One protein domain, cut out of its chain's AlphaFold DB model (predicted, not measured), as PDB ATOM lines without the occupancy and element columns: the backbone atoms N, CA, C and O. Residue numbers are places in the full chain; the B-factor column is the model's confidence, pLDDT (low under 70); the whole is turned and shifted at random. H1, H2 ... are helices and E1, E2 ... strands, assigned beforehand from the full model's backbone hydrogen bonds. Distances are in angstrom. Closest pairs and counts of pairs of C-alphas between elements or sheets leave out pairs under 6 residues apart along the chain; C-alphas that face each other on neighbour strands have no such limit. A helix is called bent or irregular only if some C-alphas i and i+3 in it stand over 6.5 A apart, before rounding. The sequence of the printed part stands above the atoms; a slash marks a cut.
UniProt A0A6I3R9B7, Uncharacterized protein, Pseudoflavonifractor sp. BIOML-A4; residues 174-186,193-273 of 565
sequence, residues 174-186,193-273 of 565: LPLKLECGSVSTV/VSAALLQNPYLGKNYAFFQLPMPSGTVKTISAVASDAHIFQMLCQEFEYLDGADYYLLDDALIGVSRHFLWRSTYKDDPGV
ATOM      1  N   LEU A 174      49.990 100.857   7.145       53.81
ATOM      2  CA  LEU A 174      48.927 101.832   7.421       53.81
ATOM      3  C   LEU A 174      48.916 102.132   8.929       53.81
ATOM      4  O   LEU A 174      48.769 101.200   9.726       53.81
ATOM      5  N   PRO A 175      49.092 103.382   9.377       46.78
ATOM      6  CA  PRO A 175      49.029 103.651  10.801       46.78
ATOM      7  C   PRO A 175      47.606 103.507  11.346       46.78
ATOM      8  O   PRO A 175      46.653 104.022  10.783       46.78
ATOM      9  N   LEU A 176      47.469 102.895  12.525       39.78
ATOM     10  CA  LEU A 176      46.230 102.866  13.325       39.78
ATOM     11  C   LEU A 176      45.904 104.228  13.990       39.78
ATOM     12  O   LEU A 176      44.904 104.357  14.695       39.78
ATOM     13  N   LYS A 177      46.758 105.248  13.814       41.06
ATOM     14  CA  LYS A 177      46.585 106.622  14.314       41.06
ATOM     15  C   LYS A 177      46.969 107.636  13.238       41.06
ATOM     16  O   LYS A 177      48.047 107.547  12.667       41.06
ATOM     17  N   LEU A 178      46.114 108.631  13.024       46.00
ATOM     18  CA  LEU A 178      46.262 109.601  11.939       46.00
ATOM     19  C   LEU A 178      47.314 110.674  12.215       46.00
ATOM     20  O   LEU A 178      47.039 111.715  12.824       46.00
ATOM     21  N   GLU A 179      48.513 110.440  11.698       42.06
ATOM     22  CA  GLU A 179      49.557 111.450  11.550       42.06
ATOM     23  C   GLU A 179      49.399 112.190  10.208       42.06
ATOM     24  O   GLU A 179      48.666 111.760   9.316       42.06
ATOM     25  N   CYS A 180      50.027 113.354  10.060       40.09
ATOM     26  CA  CYS A 180      49.985 114.077   8.791       40.09
ATOM     27  C   CYS A 180      50.745 113.301   7.699       40.09
ATOM     28  O   CYS A 180      51.879 112.890   7.937       40.09
ATOM     29  N   GLY A 181      50.134 113.128   6.523       50.97
ATOM     30  CA  GLY A 181      50.687 112.330   5.425       50.97
ATOM     31  C   GLY A 181      50.455 110.830   5.605       50.97
ATOM     32  O   GLY A 181      51.281 110.022   5.198       50.97
ATOM     33  N   SER A 182      49.369 110.439   6.280       57.19
ATOM     34  CA  SER A 182      49.100 109.033   6.583       57.19
ATOM     35  C   SER A 182      47.675 108.587   6.269       57.19
ATOM     36  O   SER A 182      46.759 109.408   6.201       57.19
ATOM     37  N   VAL A 183      47.512 107.275   6.064       54.47
ATOM     38  CA  VAL A 183      46.227 106.607   5.822       54.47
ATOM     39  C   VAL A 183      45.970 105.592   6.942       54.47
ATOM     40  O   VAL A 183      46.836 104.770   7.218       54.47
ATOM     41  N   SER A 184      44.807 105.630   7.589       61.66
ATOM     42  CA  SER A 184      44.396 104.691   8.642       61.66
ATOM     43  C   SER A 184      43.090 103.979   8.300       61.66
ATOM     44  O   SER A 184      42.354 104.414   7.417       61.66
ATOM     45  N   THR A 185      42.767 102.914   9.033       53.19
ATOM     46  CA  THR A 185      41.426 102.312   9.019       53.19
ATOM     47  C   THR A 185      40.442 103.141   9.854       53.19
ATOM     48  O   THR A 185      40.849 103.860  10.775       53.19
ATOM     49  N   VAL A 186      39.150 103.077   9.524       54.53
ATOM     50  CA  VAL A 186      38.076 103.784  10.250       54.53
ATOM     51  C   VAL A 186      37.426 102.865  11.290       54.53
ATOM     52  O   VAL A 186      37.083 101.726  10.991       54.53
ATOM     53  N   VAL A 193      33.940 117.348  14.728       53.09
ATOM     54  CA  VAL A 193      33.362 118.479  15.500       53.09
ATOM     55  C   VAL A 193      33.037 119.714  14.638       53.09
ATOM     56  O   VAL A 193      32.072 120.422  14.923       53.09
ATOM     57  N   SER A 194      33.795 119.975  13.568       60.28
ATOM     58  CA  SER A 194      33.441 120.942  12.517       60.28
ATOM     59  C   SER A 194      34.176 120.564  11.230       60.28
ATOM     60  O   SER A 194      35.389 120.368  11.262       60.28
ATOM     61  N   ALA A 195      33.449 120.400  10.124       71.44
ATOM     62  CA  ALA A 195      34.017 119.941   8.861       71.44
ATOM     63  C   ALA A 195      33.366 120.681   7.692       71.44
ATOM     64  O   ALA A 195      32.142 120.823   7.646       71.44
ATOM     65  N   ALA A 196      34.179 121.146   6.747       83.62
ATOM     66  CA  ALA A 196      33.686 121.665   5.478       83.62
ATOM     67  C   ALA A 196      33.899 120.621   4.382       83.62
ATOM     68  O   ALA A 196      35.034 120.220   4.137       83.62
ATOM     69  N   LEU A 197      32.813 120.191   3.735       87.25
ATOM     70  CA  LEU A 197      32.874 119.254   2.614       87.25
ATOM     71  C   LEU A 197      33.503 119.941   1.397       87.25
ATOM     72  O   LEU A 197      33.057 121.005   0.957       87.25
ATOM     73  N   LEU A 198      34.534 119.308   0.859       89.00
ATOM     74  CA  LEU A 198      35.228 119.719  -0.345       89.00
ATOM     75  C   LEU A 198      34.613 119.040  -1.568       89.00
ATOM     76  O   LEU A 198      34.053 117.952  -1.498       89.00
ATOM     77  N   GLN A 199      34.723 119.709  -2.708       88.38
ATOM     78  CA  GLN A 199      34.128 119.287  -3.969       88.38
ATOM     79  C   GLN A 199      35.195 119.163  -5.056       88.38
ATOM     80  O   GLN A 199      36.277 119.742  -4.949       88.38
ATOM     81  N   ASN A 200      34.851 118.448  -6.129       87.81
ATOM     82  CA  ASN A 200      35.630 118.364  -7.368       87.81
ATOM     83  C   ASN A 200      37.119 118.035  -7.136       87.81
ATOM     84  O   ASN A 200      37.975 118.842  -7.513       87.81
ATOM     85  N   PRO A 201      37.436 116.889  -6.498       90.75
ATOM     86  CA  PRO A 201      38.820 116.489  -6.297       90.75
ATOM     87  C   PRO A 201      39.516 116.298  -7.652       90.75
ATOM     88  O   PRO A 201      39.004 115.622  -8.544       90.75
ATOM     89  N   TYR A 202      40.696 116.891  -7.800       91.12
ATOM     90  CA  TYR A 202      41.607 116.662  -8.917       91.12
ATOM     91  C   TYR A 202      42.920 116.116  -8.370       91.12
ATOM     92  O   TYR A 202      43.577 116.786  -7.578       91.12
ATOM     93  N   LEU A 203      43.321 114.922  -8.803       89.75
ATOM     94  CA  LEU A 203      44.586 114.308  -8.408       89.75
ATOM     95  C   LEU A 203      45.623 114.511  -9.517       89.75
ATOM     96  O   LEU A 203      45.638 113.788 -10.514       89.75
ATOM     97  N   GLY A 204      46.459 115.536  -9.355       88.00
ATOM     98  CA  GLY A 204      47.567 115.847 -10.252       88.00
ATOM     99  C   GLY A 204      48.816 115.012  -9.978       88.00
ATOM    100  O   GLY A 204      48.824 114.130  -9.129       88.00
ATOM    101  N   LYS A 205      49.905 115.281 -10.695       85.62
ATOM    102  CA  LYS A 205      51.201 114.614 -10.520       85.62
ATOM    103  C   LYS A 205      51.914 115.082  -9.254       85.62
ATOM    104  O   LYS A 205      52.453 114.258  -8.523       85.62
ATOM    105  N   ASN A 206      51.917 116.388  -8.999       83.25
ATOM    106  CA  ASN A 206      52.581 116.987  -7.844       83.25
ATOM    107  C   ASN A 206      51.576 117.377  -6.758       83.25
ATOM    108  O   ASN A 206      51.841 117.184  -5.565       83.25
ATOM    109  N   TYR A 207      50.412 117.891  -7.163       89.12
ATOM    110  CA  TYR A 207      49.401 118.405  -6.243       89.12
ATOM    111  C   TYR A 207      48.019 117.802  -6.482       89.12
ATOM    112  O   TYR A 207      47.589 117.596  -7.614       89.12
ATOM    113  N   ALA A 208      47.307 117.559  -5.387       90.31
ATOM    114  CA  ALA A 208      45.875 117.314  -5.388       90.31
ATOM    115  C   ALA A 208      45.144 118.632  -5.109       90.31
ATOM    116  O   ALA A 208      45.536 119.357  -4.191       90.31
ATOM    117  N   PHE A 209      44.096 118.941  -5.873       92.06
ATOM    118  CA  PHE A 209      43.271 120.136  -5.694       92.06
ATOM    119  C   PHE A 209      41.850 119.784  -5.292       92.06
ATOM    120  O   PHE A 209      41.262 118.827  -5.788       92.06
ATOM    121  N   PHE A 210      41.290 120.633  -4.442       91.50
ATOM    122  CA  PHE A 210      39.939 120.513  -3.928       91.50
ATOM    123  C   PHE A 210      39.265 121.881  -3.924       91.50
ATOM    124  O   PHE A 210      39.917 122.918  -3.771       91.50
ATOM    125  N   GLN A 211      37.948 121.891  -4.084       91.50
ATOM    126  CA  GLN A 211      37.144 123.104  -4.083       91.50
ATOM    127  C   GLN A 211      36.372 123.233  -2.774       91.50
ATOM    128  O   GLN A 211      35.551 122.383  -2.449       91.50
ATOM    129  N   LEU A 212      36.612 124.319  -2.042       89.25
ATOM    130  CA  LEU A 212      35.866 124.698  -0.847       89.25
ATOM    131  C   LEU A 212      34.781 125.724  -1.219       89.25
ATOM    132  O   LEU A 212      35.121 126.861  -1.580       89.25
ATOM    133  N   PRO A 213      33.486 125.372  -1.134       88.06
ATOM    134  CA  PRO A 213      32.397 126.320  -1.342       88.06
ATOM    135  C   PRO A 213      32.357 127.357  -0.214       88.06
ATOM    136  O   PRO A 213      32.313 127.007   0.965       88.06
ATOM    137  N   MET A 214      32.342 128.643  -0.564       83.62
ATOM    138  CA  MET A 214      32.241 129.732   0.410       83.62
ATOM    139  C   MET A 214      30.792 130.229   0.530       83.62
ATOM    140  O   MET A 214      30.067 130.238  -0.468       83.62
ATOM    141  N   PRO A 215      30.371 130.763   1.696       83.50
ATOM    142  CA  PRO A 215      29.031 131.340   1.871       83.50
ATOM    143  C   PRO A 215      28.685 132.464   0.879       83.50
ATOM    144  O   PRO A 215      27.517 132.718   0.607       83.50
ATOM    145  N   SER A 216      29.697 133.134   0.320       83.75
ATOM    146  CA  SER A 216      29.572 134.161  -0.723       83.75
ATOM    147  C   SER A 216      29.178 133.620  -2.105       83.75
ATOM    148  O   SER A 216      28.991 134.415  -3.022       83.75
ATOM    149  N   GLY A 217      29.102 132.297  -2.290       82.25
ATOM    150  CA  GLY A 217      28.886 131.652  -3.590       82.25
ATOM    151  C   GLY A 217      30.149 131.548  -4.455       82.25
ATOM    152  O   GLY A 217      30.098 131.018  -5.561       82.25
ATOM    153  N   THR A 218      31.289 132.037  -3.964       85.44
ATOM    154  CA  THR A 218      32.602 131.831  -4.590       85.44
ATOM    155  C   THR A 218      33.208 130.502  -4.141       85.44
ATOM    156  O   THR A 218      32.862 129.985  -3.082       85.44
ATOM    157  N   VAL A 219      34.166 129.983  -4.902       86.12
ATOM    158  CA  VAL A 219      34.904 128.762  -4.558       86.12
ATOM    159  C   VAL A 219      36.352 129.116  -4.240       86.12
ATOM    160  O   VAL A 219      36.953 129.943  -4.928       86.12
ATOM    161  N   LYS A 220      36.906 128.500  -3.196       86.12
ATOM    162  CA  LYS A 220      38.323 128.594  -2.835       86.12
ATOM    163  C   LYS A 220      39.024 127.285  -3.191       86.12
ATOM    164  O   LYS A 220      38.490 126.217  -2.905       86.12
ATOM    165  N   THR A 221      40.206 127.361  -3.795       89.00
ATOM    166  CA  THR A 221      41.022 126.178  -4.094       89.00
ATOM    167  C   THR A 221      41.919 125.844  -2.909       89.00
ATOM    168  O   THR A 221      42.616 126.711  -2.376       89.00
ATOM    169  N   ILE A 222      41.891 124.575  -2.519       88.31
ATOM    170  CA  ILE A 222      42.743 123.974  -1.500       88.31
ATOM    171  C   ILE A 222      43.675 122.988  -2.202       88.31
ATOM    172  O   ILE A 222      43.209 122.231  -3.054       88.31
ATOM    173  N   SER A 223      44.963 122.982  -1.855       88.94
ATOM    174  CA  SER A 223      45.913 121.988  -2.370       88.94
ATOM    175  C   SER A 223      46.571 121.151  -1.286       88.94
ATOM    176  O   SER A 223      46.802 121.617  -0.171       88.94
ATOM    177  N   ALA A 224      46.911 119.919  -1.651       86.81
ATOM    178  CA  ALA A 224      47.723 118.994  -0.871       86.81
ATOM    179  C   ALA A 224      48.745 118.292  -1.777       86.81
ATOM    180  O   ALA A 224      48.656 118.359  -3.003       86.81
ATOM    181  N   VAL A 225      49.734 117.628  -1.180       81.94
ATOM    182  CA  VAL A 225      50.692 116.802  -1.932       81.94
ATOM    183  C   VAL A 225      49.955 115.608  -2.544       81.94
ATOM    184  O   VAL A 225      49.187 114.938  -1.855       81.94
ATOM    185  N   ALA A 226      50.184 115.344  -3.833       85.50
ATOM    186  CA  ALA A 226      49.440 114.315  -4.560       85.50
ATOM    187  C   ALA A 226      49.809 112.876  -4.174       85.50
ATOM    188  O   ALA A 226      48.955 112.002  -4.281       85.50
ATOM    189  N   SER A 227      51.046 112.606  -3.736       78.00
ATOM    190  CA  SER A 227      51.537 111.236  -3.491       78.00
ATOM    191  C   SER A 227      50.630 110.434  -2.560       78.00
ATOM    192  O   SER A 227      50.262 109.304  -2.869       78.00
ATOM    193  N   ASP A 228      50.230 111.041  -1.446       73.94
ATOM    194  CA  ASP A 228      49.473 110.349  -0.404       73.94
ATOM    195  C   ASP A 228      47.993 110.252  -0.788       73.94
ATOM    196  O   ASP A 228      47.336 109.253  -0.501       73.94
ATOM    197  N   ALA A 229      47.488 111.265  -1.499       82.12
ATOM    198  CA  ALA A 229      46.140 111.273  -2.054       82.12
ATOM    199  C   ALA A 229      45.965 110.184  -3.127       82.12
ATOM    200  O   ALA A 229      44.931 109.524  -3.165       82.12
ATOM    201  N   HIS A 230      46.989 109.951  -3.959       84.81
ATOM    202  CA  HIS A 230      47.007 108.852  -4.929       84.81
ATOM    203  C   HIS A 230      46.960 107.494  -4.242       84.81
ATOM    204  O   HIS A 230      46.151 106.661  -4.631       84.81
ATOM    205  N   ILE A 231      47.769 107.275  -3.200       81.19
ATOM    206  CA  ILE A 231      47.742 106.016  -2.439       81.19
ATOM    207  C   ILE A 231      46.357 105.798  -1.821       81.19
ATOM    208  O   ILE A 231      45.793 104.716  -1.957       81.19
ATOM    209  N   PHE A 232      45.784 106.823  -1.189       84.31
ATOM    210  CA  PHE A 232      44.438 106.754  -0.624       84.31
ATOM    211  C   PHE A 232      43.377 106.415  -1.681       84.31
ATOM    212  O   PHE A 232      42.599 105.482  -1.490       84.31
ATOM    213  N   GLN A 233      43.374 107.112  -2.819       86.19
ATOM    214  CA  GLN A 233      42.413 106.853  -3.890       86.19
ATOM    215  C   GLN A 233      42.599 105.456  -4.498       86.19
ATOM    216  O   GLN A 233      41.609 104.786  -4.785       86.19
ATOM    217  N   MET A 234      43.843 104.989  -4.649       84.56
ATOM    218  CA  MET A 234      44.138 103.625  -5.091       84.56
ATOM    219  C   MET A 234      43.586 102.585  -4.112       84.56
ATOM    220  O   MET A 234      42.981 101.615  -4.552       84.56
ATOM    221  N   LEU A 235      43.738 102.791  -2.800       84.19
ATOM    222  CA  LEU A 235      43.168 101.898  -1.784       84.19
ATOM    223  C   LEU A 235      41.639 101.819  -1.900       84.19
ATOM    224  O   LEU A 235      41.087 100.720  -1.892       84.19
ATOM    225  N   CYS A 236      40.975 102.966  -2.079       85.12
ATOM    226  CA  CYS A 236      39.526 103.024  -2.269       85.12
ATOM    227  C   CYS A 236      39.097 102.268  -3.538       85.12
ATOM    228  O   CYS A 236      38.230 101.403  -3.483       85.12
ATOM    229  N   GLN A 237      39.746 102.531  -4.678       85.00
ATOM    230  CA  GLN A 237      39.423 101.892  -5.964       85.00
ATOM    231  C   GLN A 237      39.684 100.378  -5.973       85.00
ATOM    232  O   GLN A 237      38.959  99.605  -6.609       85.00
ATOM    233  N   GLU A 238      40.744  99.941  -5.295       82.44
ATOM    234  CA  GLU A 238      41.127  98.535  -5.261       82.44
ATOM    235  C   GLU A 238      40.208  97.711  -4.357       82.44
ATOM    236  O   GLU A 238      39.834  96.596  -4.741       82.44
ATOM    237  N   PHE A 239      39.820  98.248  -3.196       82.81
ATOM    238  CA  PHE A 239      39.205  97.457  -2.126       82.81
ATOM    239  C   PHE A 239      37.755  97.815  -1.795       82.81
ATOM    240  O   PHE A 239      37.072  96.984  -1.203       82.81
ATOM    241  N   GLU A 240      37.247  98.978  -2.204       80.69
ATOM    242  CA  GLU A 240      35.848  99.348  -1.966       80.69
ATOM    243  C   GLU A 240      34.965  98.979  -3.166       80.69
ATOM    244  O   GLU A 240      35.372  99.049  -4.329       80.69
ATOM    245  N   TYR A 241      33.741  98.521  -2.882       77.00
ATOM    246  CA  TYR A 241      32.756  98.220  -3.924       77.00
ATOM    247  C   TYR A 241      32.165  99.504  -4.526       77.00
ATOM    248  O   TYR A 241      31.971  99.589  -5.737       77.00
ATOM    249  N   LEU A 242      31.922 100.508  -3.679       74.25
ATOM    250  CA  LEU A 242      31.581 101.870  -4.075       74.25
ATOM    251  C   LEU A 242      32.834 102.720  -3.854       74.25
ATOM    252  O   LEU A 242      33.184 103.004  -2.717       74.25
ATOM    253  N   ASP A 243      33.526 103.098  -4.923       67.88
ATOM    254  CA  ASP A 243      34.839 103.768  -4.919       67.88
ATOM    255  C   ASP A 243      34.779 105.271  -4.563       67.88
ATOM    256  O   ASP A 243      35.581 106.086  -5.033       67.88
ATOM    257  N   GLY A 244      33.816 105.644  -3.718       73.25
ATOM    258  CA  GLY A 244      33.565 107.013  -3.291       73.25
ATOM    259  C   GLY A 244      34.388 107.398  -2.067       73.25
ATOM    260  O   GLY A 244      34.332 106.739  -1.034       73.25
ATOM    261  N   ALA A 245      35.092 108.523  -2.165       84.56
ATOM    262  CA  ALA A 245      35.708 109.175  -1.022       84.56
ATOM    263  C   ALA A 245      35.192 110.608  -0.898       84.56
ATOM    264  O   ALA A 245      35.186 111.366  -1.874       84.56
ATOM    265  N   ASP A 246      34.804 110.977   0.316       87.44
ATOM    266  CA  ASP A 246      34.484 112.346   0.678       87.44
ATOM    267  C   ASP A 246      35.715 113.026   1.267       87.44
ATOM    268  O   ASP A 246      36.493 112.441   2.019       87.44
ATOM    269  N   TYR A 247      35.892 114.298   0.929       89.69
ATOM    270  CA  TYR A 247      37.034 115.081   1.373       89.69
ATOM    271  C   TYR A 247      36.552 116.231   2.240       89.69
ATOM    272  O   TYR A 247      35.660 116.983   1.857       89.69
ATOM    273  N   TYR A 248      37.162 116.400   3.403       89.00
ATOM    274  CA  TYR A 248      36.779 117.389   4.392       89.00
ATOM    275  C   TYR A 248      37.965 118.247   4.796       89.00
ATOM    276  O   TYR A 248      39.093 117.774   4.926       89.00
ATOM    277  N   LEU A 249      37.682 119.514   5.071       85.12
ATOM    278  CA  LEU A 249      38.598 120.390   5.779       85.12
ATOM    279  C   LEU A 249      38.226 120.413   7.261       85.12
ATOM    280  O   LEU A 249      37.105 120.803   7.603       85.12
ATOM    281  N   LEU A 250      39.156 120.002   8.123       83.12
ATOM    282  CA  LEU A 250      39.018 120.036   9.576       83.12
ATOM    283  C   LEU A 250      40.169 120.839  10.163       83.12
ATOM    284  O   LEU A 250      41.302 120.364  10.188       83.12
ATOM    285  N   ASP A 251      39.867 122.048  10.633       73.31
ATOM    286  CA  ASP A 251      40.837 122.992  11.191       73.31
ATOM    287  C   ASP A 251      42.069 123.193  10.275       73.31
ATOM    288  O   ASP A 251      42.004 123.908   9.268       73.31
ATOM    289  N   ASP A 252      43.193 122.558  10.606       71.81
ATOM    290  CA  ASP A 252      44.484 122.629   9.916       71.81
ATOM    291  C   ASP A 252      44.807 121.389   9.056       71.81
ATOM    292  O   ASP A 252      45.907 121.278   8.506       71.81
ATOM    293  N   ALA A 253      43.850 120.472   8.894       82.06
ATOM    294  CA  ALA A 253      44.020 119.232   8.153       82.06
ATOM    295  C   ALA A 253      42.998 119.058   7.022       82.06
ATOM    296  O   ALA A 253      41.813 119.370   7.145       82.06
ATOM    297  N   LEU A 254      43.483 118.486   5.924       86.44
ATOM    298  CA  LEU A 254      42.670 117.881   4.883       86.44
ATOM    299  C   LEU A 254      42.474 116.408   5.230       86.44
ATOM    300  O   LEU A 254      43.450 115.705   5.503       86.44
ATOM    301  N   ILE A 255      41.227 115.955   5.212       87.25
ATOM    302  CA  ILE A 255      40.860 114.582   5.530       87.25
ATOM    303  C   ILE A 255      40.096 113.969   4.360       87.25
ATOM    304  O   ILE A 255      39.059 114.494   3.976       87.25
ATOM    305  N   GLY A 256      40.589 112.865   3.805       87.69
ATOM    306  CA  GLY A 256      39.799 111.975   2.955       87.69
ATOM    307  C   GLY A 256      39.153 110.896   3.813       87.69
ATOM    308  O   GLY A 256      39.817 110.326   4.677       87.69
ATOM    309  N   VAL A 257      37.873 110.630   3.596       85.50
ATOM    310  CA  VAL A 257      37.111 109.586   4.280       85.50
ATOM    311  C   VAL A 257      36.442 108.735   3.219       85.50
ATOM    312  O   VAL A 257      35.702 109.241   2.380       85.50
ATOM    313  N   SER A 258      36.707 107.443   3.267       83.88
ATOM    314  CA  SER A 258      35.985 106.430   2.513       83.88
ATOM    315  C   SER A 258      35.341 105.452   3.496       83.88
ATOM    316  O   SER A 258      35.332 105.692   4.711       83.88
ATOM    317  N   ARG A 259      34.780 104.346   3.001       75.56
ATOM    318  CA  ARG A 259      34.121 103.375   3.881       75.56
ATOM    319  C   ARG A 259      35.093 102.730   4.865       75.56
ATOM    320  O   ARG A 259      34.748 102.540   6.033       75.56
ATOM    321  N   HIS A 260      36.288 102.383   4.400       75.69
ATOM    322  CA  HIS A 260      37.274 101.673   5.209       75.69
ATOM    323  C   HIS A 260      38.510 102.500   5.541       75.69
ATOM    324  O   HIS A 260      39.216 102.172   6.500       75.69
ATOM    325  N   PHE A 261      38.774 103.567   4.786       80.62
ATOM    326  CA  PHE A 261      40.017 104.315   4.875       80.62
ATOM    327  C   PHE A 261      39.795 105.759   5.296       80.62
ATOM    328  O   PHE A 261      38.813 106.415   4.952       80.62
ATOM    329  N   LEU A 262      40.780 106.274   6.019       82.50
ATOM    330  CA  LEU A 262      40.877 107.673   6.370       82.50
ATOM    331  C   LEU A 262      42.267 108.168   6.002       82.50
ATOM    332  O   LEU A 262      43.264 107.643   6.478       82.50
ATOM    333  N   TRP A 263      42.339 109.184   5.160       84.31
ATOM    334  CA  TRP A 263      43.574 109.857   4.784       84.31
ATOM    335  C   TRP A 263      43.659 111.216   5.459       84.31
ATOM    336  O   TRP A 263      42.692 111.967   5.441       84.31
ATOM    337  N   ARG A 264      44.813 111.569   6.029       83.25
ATOM    338  CA  ARG A 264      45.057 112.901   6.595       83.25
ATOM    339  C   ARG A 264      46.277 113.542   5.951       83.25
ATOM    340  O   ARG A 264      47.368 112.977   5.982       83.25
ATOM    341  N   SER A 265      46.131 114.772   5.468       81.69
ATOM    342  CA  SER A 265      47.221 115.567   4.896       81.69
ATOM    343  C   SER A 265      47.204 117.015   5.390       81.69
ATOM    344  O   SER A 265      46.179 117.530   5.838       81.69
ATOM    345  N   THR A 266      48.354 117.686   5.326       81.44
ATOM    346  CA  THR A 266      48.403 119.154   5.407       81.44
ATOM    347  C   THR A 266      47.898 119.749   4.108       81.44
ATOM    348  O   THR A 266      48.182 119.218   3.034       81.44
ATOM    349  N   TYR A 267      47.263 120.912   4.194       81.81
ATOM    350  CA  TYR A 267      46.840 121.651   3.016       81.81
ATOM    351  C   TYR A 267      47.464 123.041   2.943       81.81
ATOM    352  O   TYR A 267      48.001 123.569   3.920       81.81
ATOM    353  N   LYS A 268      47.379 123.641   1.758       80.31
ATOM    354  CA  LYS A 268      47.654 125.055   1.533       80.31
ATOM    355  C   LYS A 268      46.438 125.727   0.923       80.31
ATOM    356  O   LYS A 268      45.753 125.174   0.065       80.31
ATOM    357  N   ASP A 269      46.219 126.955   1.368       74.44
ATOM    358  CA  ASP A 269      45.314 127.877   0.710       74.44
ATOM    359  C   ASP A 269      45.995 128.442  -0.535       74.44
ATOM    360  O   ASP A 269      47.003 129.142  -0.423       74.44
ATOM    361  N   ASP A 270      45.426 128.179  -1.711       70.69
ATOM    362  CA  ASP A 270      45.924 128.723  -2.969       70.69
ATOM    363  C   ASP A 270      45.073 129.937  -3.379       70.69
ATOM    364  O   ASP A 270      44.016 129.777  -4.001       70.69
ATOM    365  N   PRO A 271      45.483 131.182  -3.057       56.56
ATOM    366  CA  PRO A 271      44.865 132.346  -3.681       56.56
ATOM    367  C   PRO A 271      45.119 132.251  -5.192       56.56
ATOM    368  O   PRO A 271      46.197 131.823  -5.583       56.56
ATOM    369  N   GLY A 272      44.149 132.635  -6.032       52.47
ATOM    370  CA  GLY A 272      44.051 132.327  -7.478       52.47
ATOM    371  C   GLY A 272      45.232 132.659  -8.415       52.47
ATOM    372  O   GLY A 272      45.086 132.532  -9.625       52.47
ATOM    373  N   VAL A 273      46.390 133.059  -7.885       53.47
ATOM    374  CA  VAL A 273      47.707 133.062  -8.534       53.47
ATOM    375  C   VAL A 273      48.714 132.362  -7.601       53.47
ATOM    376  O   VAL A 273      49.613 132.995  -7.050       53.47
TER     377      VAL A 273
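Overview. This is residues 174 to 186 and 193 to 273 of the 565 residues of an uncharacterized protein of Pseudoflavonifractor sp. BIOML-A4 (UniProt A0A6I3R9B7). One curled sheet of eight strands is folded back on itself like part of a barrel, and it curls round a single helix, H1. One leaf holds E1, E7, E6 and E5, the facing leaf holds E3, E4 and E8, and the bent strand E2 is the hinge between them. The printed part has 94 residues, with the order E1 E2 E3 E4 H1 E5 E6 E7 E8 along the chain; the class is mixed, helices and strands. Across the sheet the order is E1, E7, E6, E5, E2, E3, E4, E8, all antiparallel. The whole is compact, with a radius of gyration of the C-alphas of 12.8 A, and rounded, spanning 37 by 32 by 25 A.

Along the chain. E1, residues 182 to 185, begins at C-alpha 182 (49.100, 109.033, 6.583). E2 is residues 196 to 203, 19.1 A long, and bends by 68 degrees at residue 200. E3, residues 207 to 213, is 19.4 A long, and E4, residues 219 to 225, is 20.0 A long. H1, residues 226 to 239, begins at C-alpha 226 (49.440, 114.315, -4.560) and is 19.9 A long. E5 is residues 246 to 250, E6 residues 253 to 257, and E7 residues 261 to 266, 17.1 A long. E8, residues 268 to 270, ends at C-alpha 270 (45.924, 128.723, -2.969).

Arrangement. The sheet is strongly twisted, with edge strands E1 and E8. N 184 and O 262 of E1 and E7 are 2.8 A apart, within hydrogen-bond range. E5, E6 and E7 form a meander, each strand the antiparallel neighbour of the one before; N 263 and O 256 are 2.8 A apart, and N 248 and O 255 are 2.7 A apart. E2 has staggered pairing: residues 196 to 198 pair with E5, N 198 to O 247 at 2.8 A, and residues 199 to 203 with E3, N 202 to O 209 at 2.8 A. E2, E3 and E4 form a second meander, with N 210 and O 222 of E3 and E4 2.9 A apart. E7 runs on into E8 at 69 degrees, and E8 pairs with E4, N 268 to O 223 at 2.9 A. H1 is on the sheet; its closest C-alphas to E7 are those of Phe 232 and Trp 263, 6.3 A apart. Every O i to N i+4 pair in H1 is within hydrogen-bond range. E1 and E8 are apart.

Size, cuts and confidence. The C-alphas farthest apart, those of Leu 174 and Ser 216, are 38.6 A apart. Residues 187 to 192 are not printed, and C-alphas 186 and 193 are 16.3 A apart across this cut. Of the links printed whole, H1 to E5 is short and the others are tight. The mean pLDDT of the printed part is 77.4; residues 174 to 186, 193 to 194, 243 and 271 to 273 are under 70.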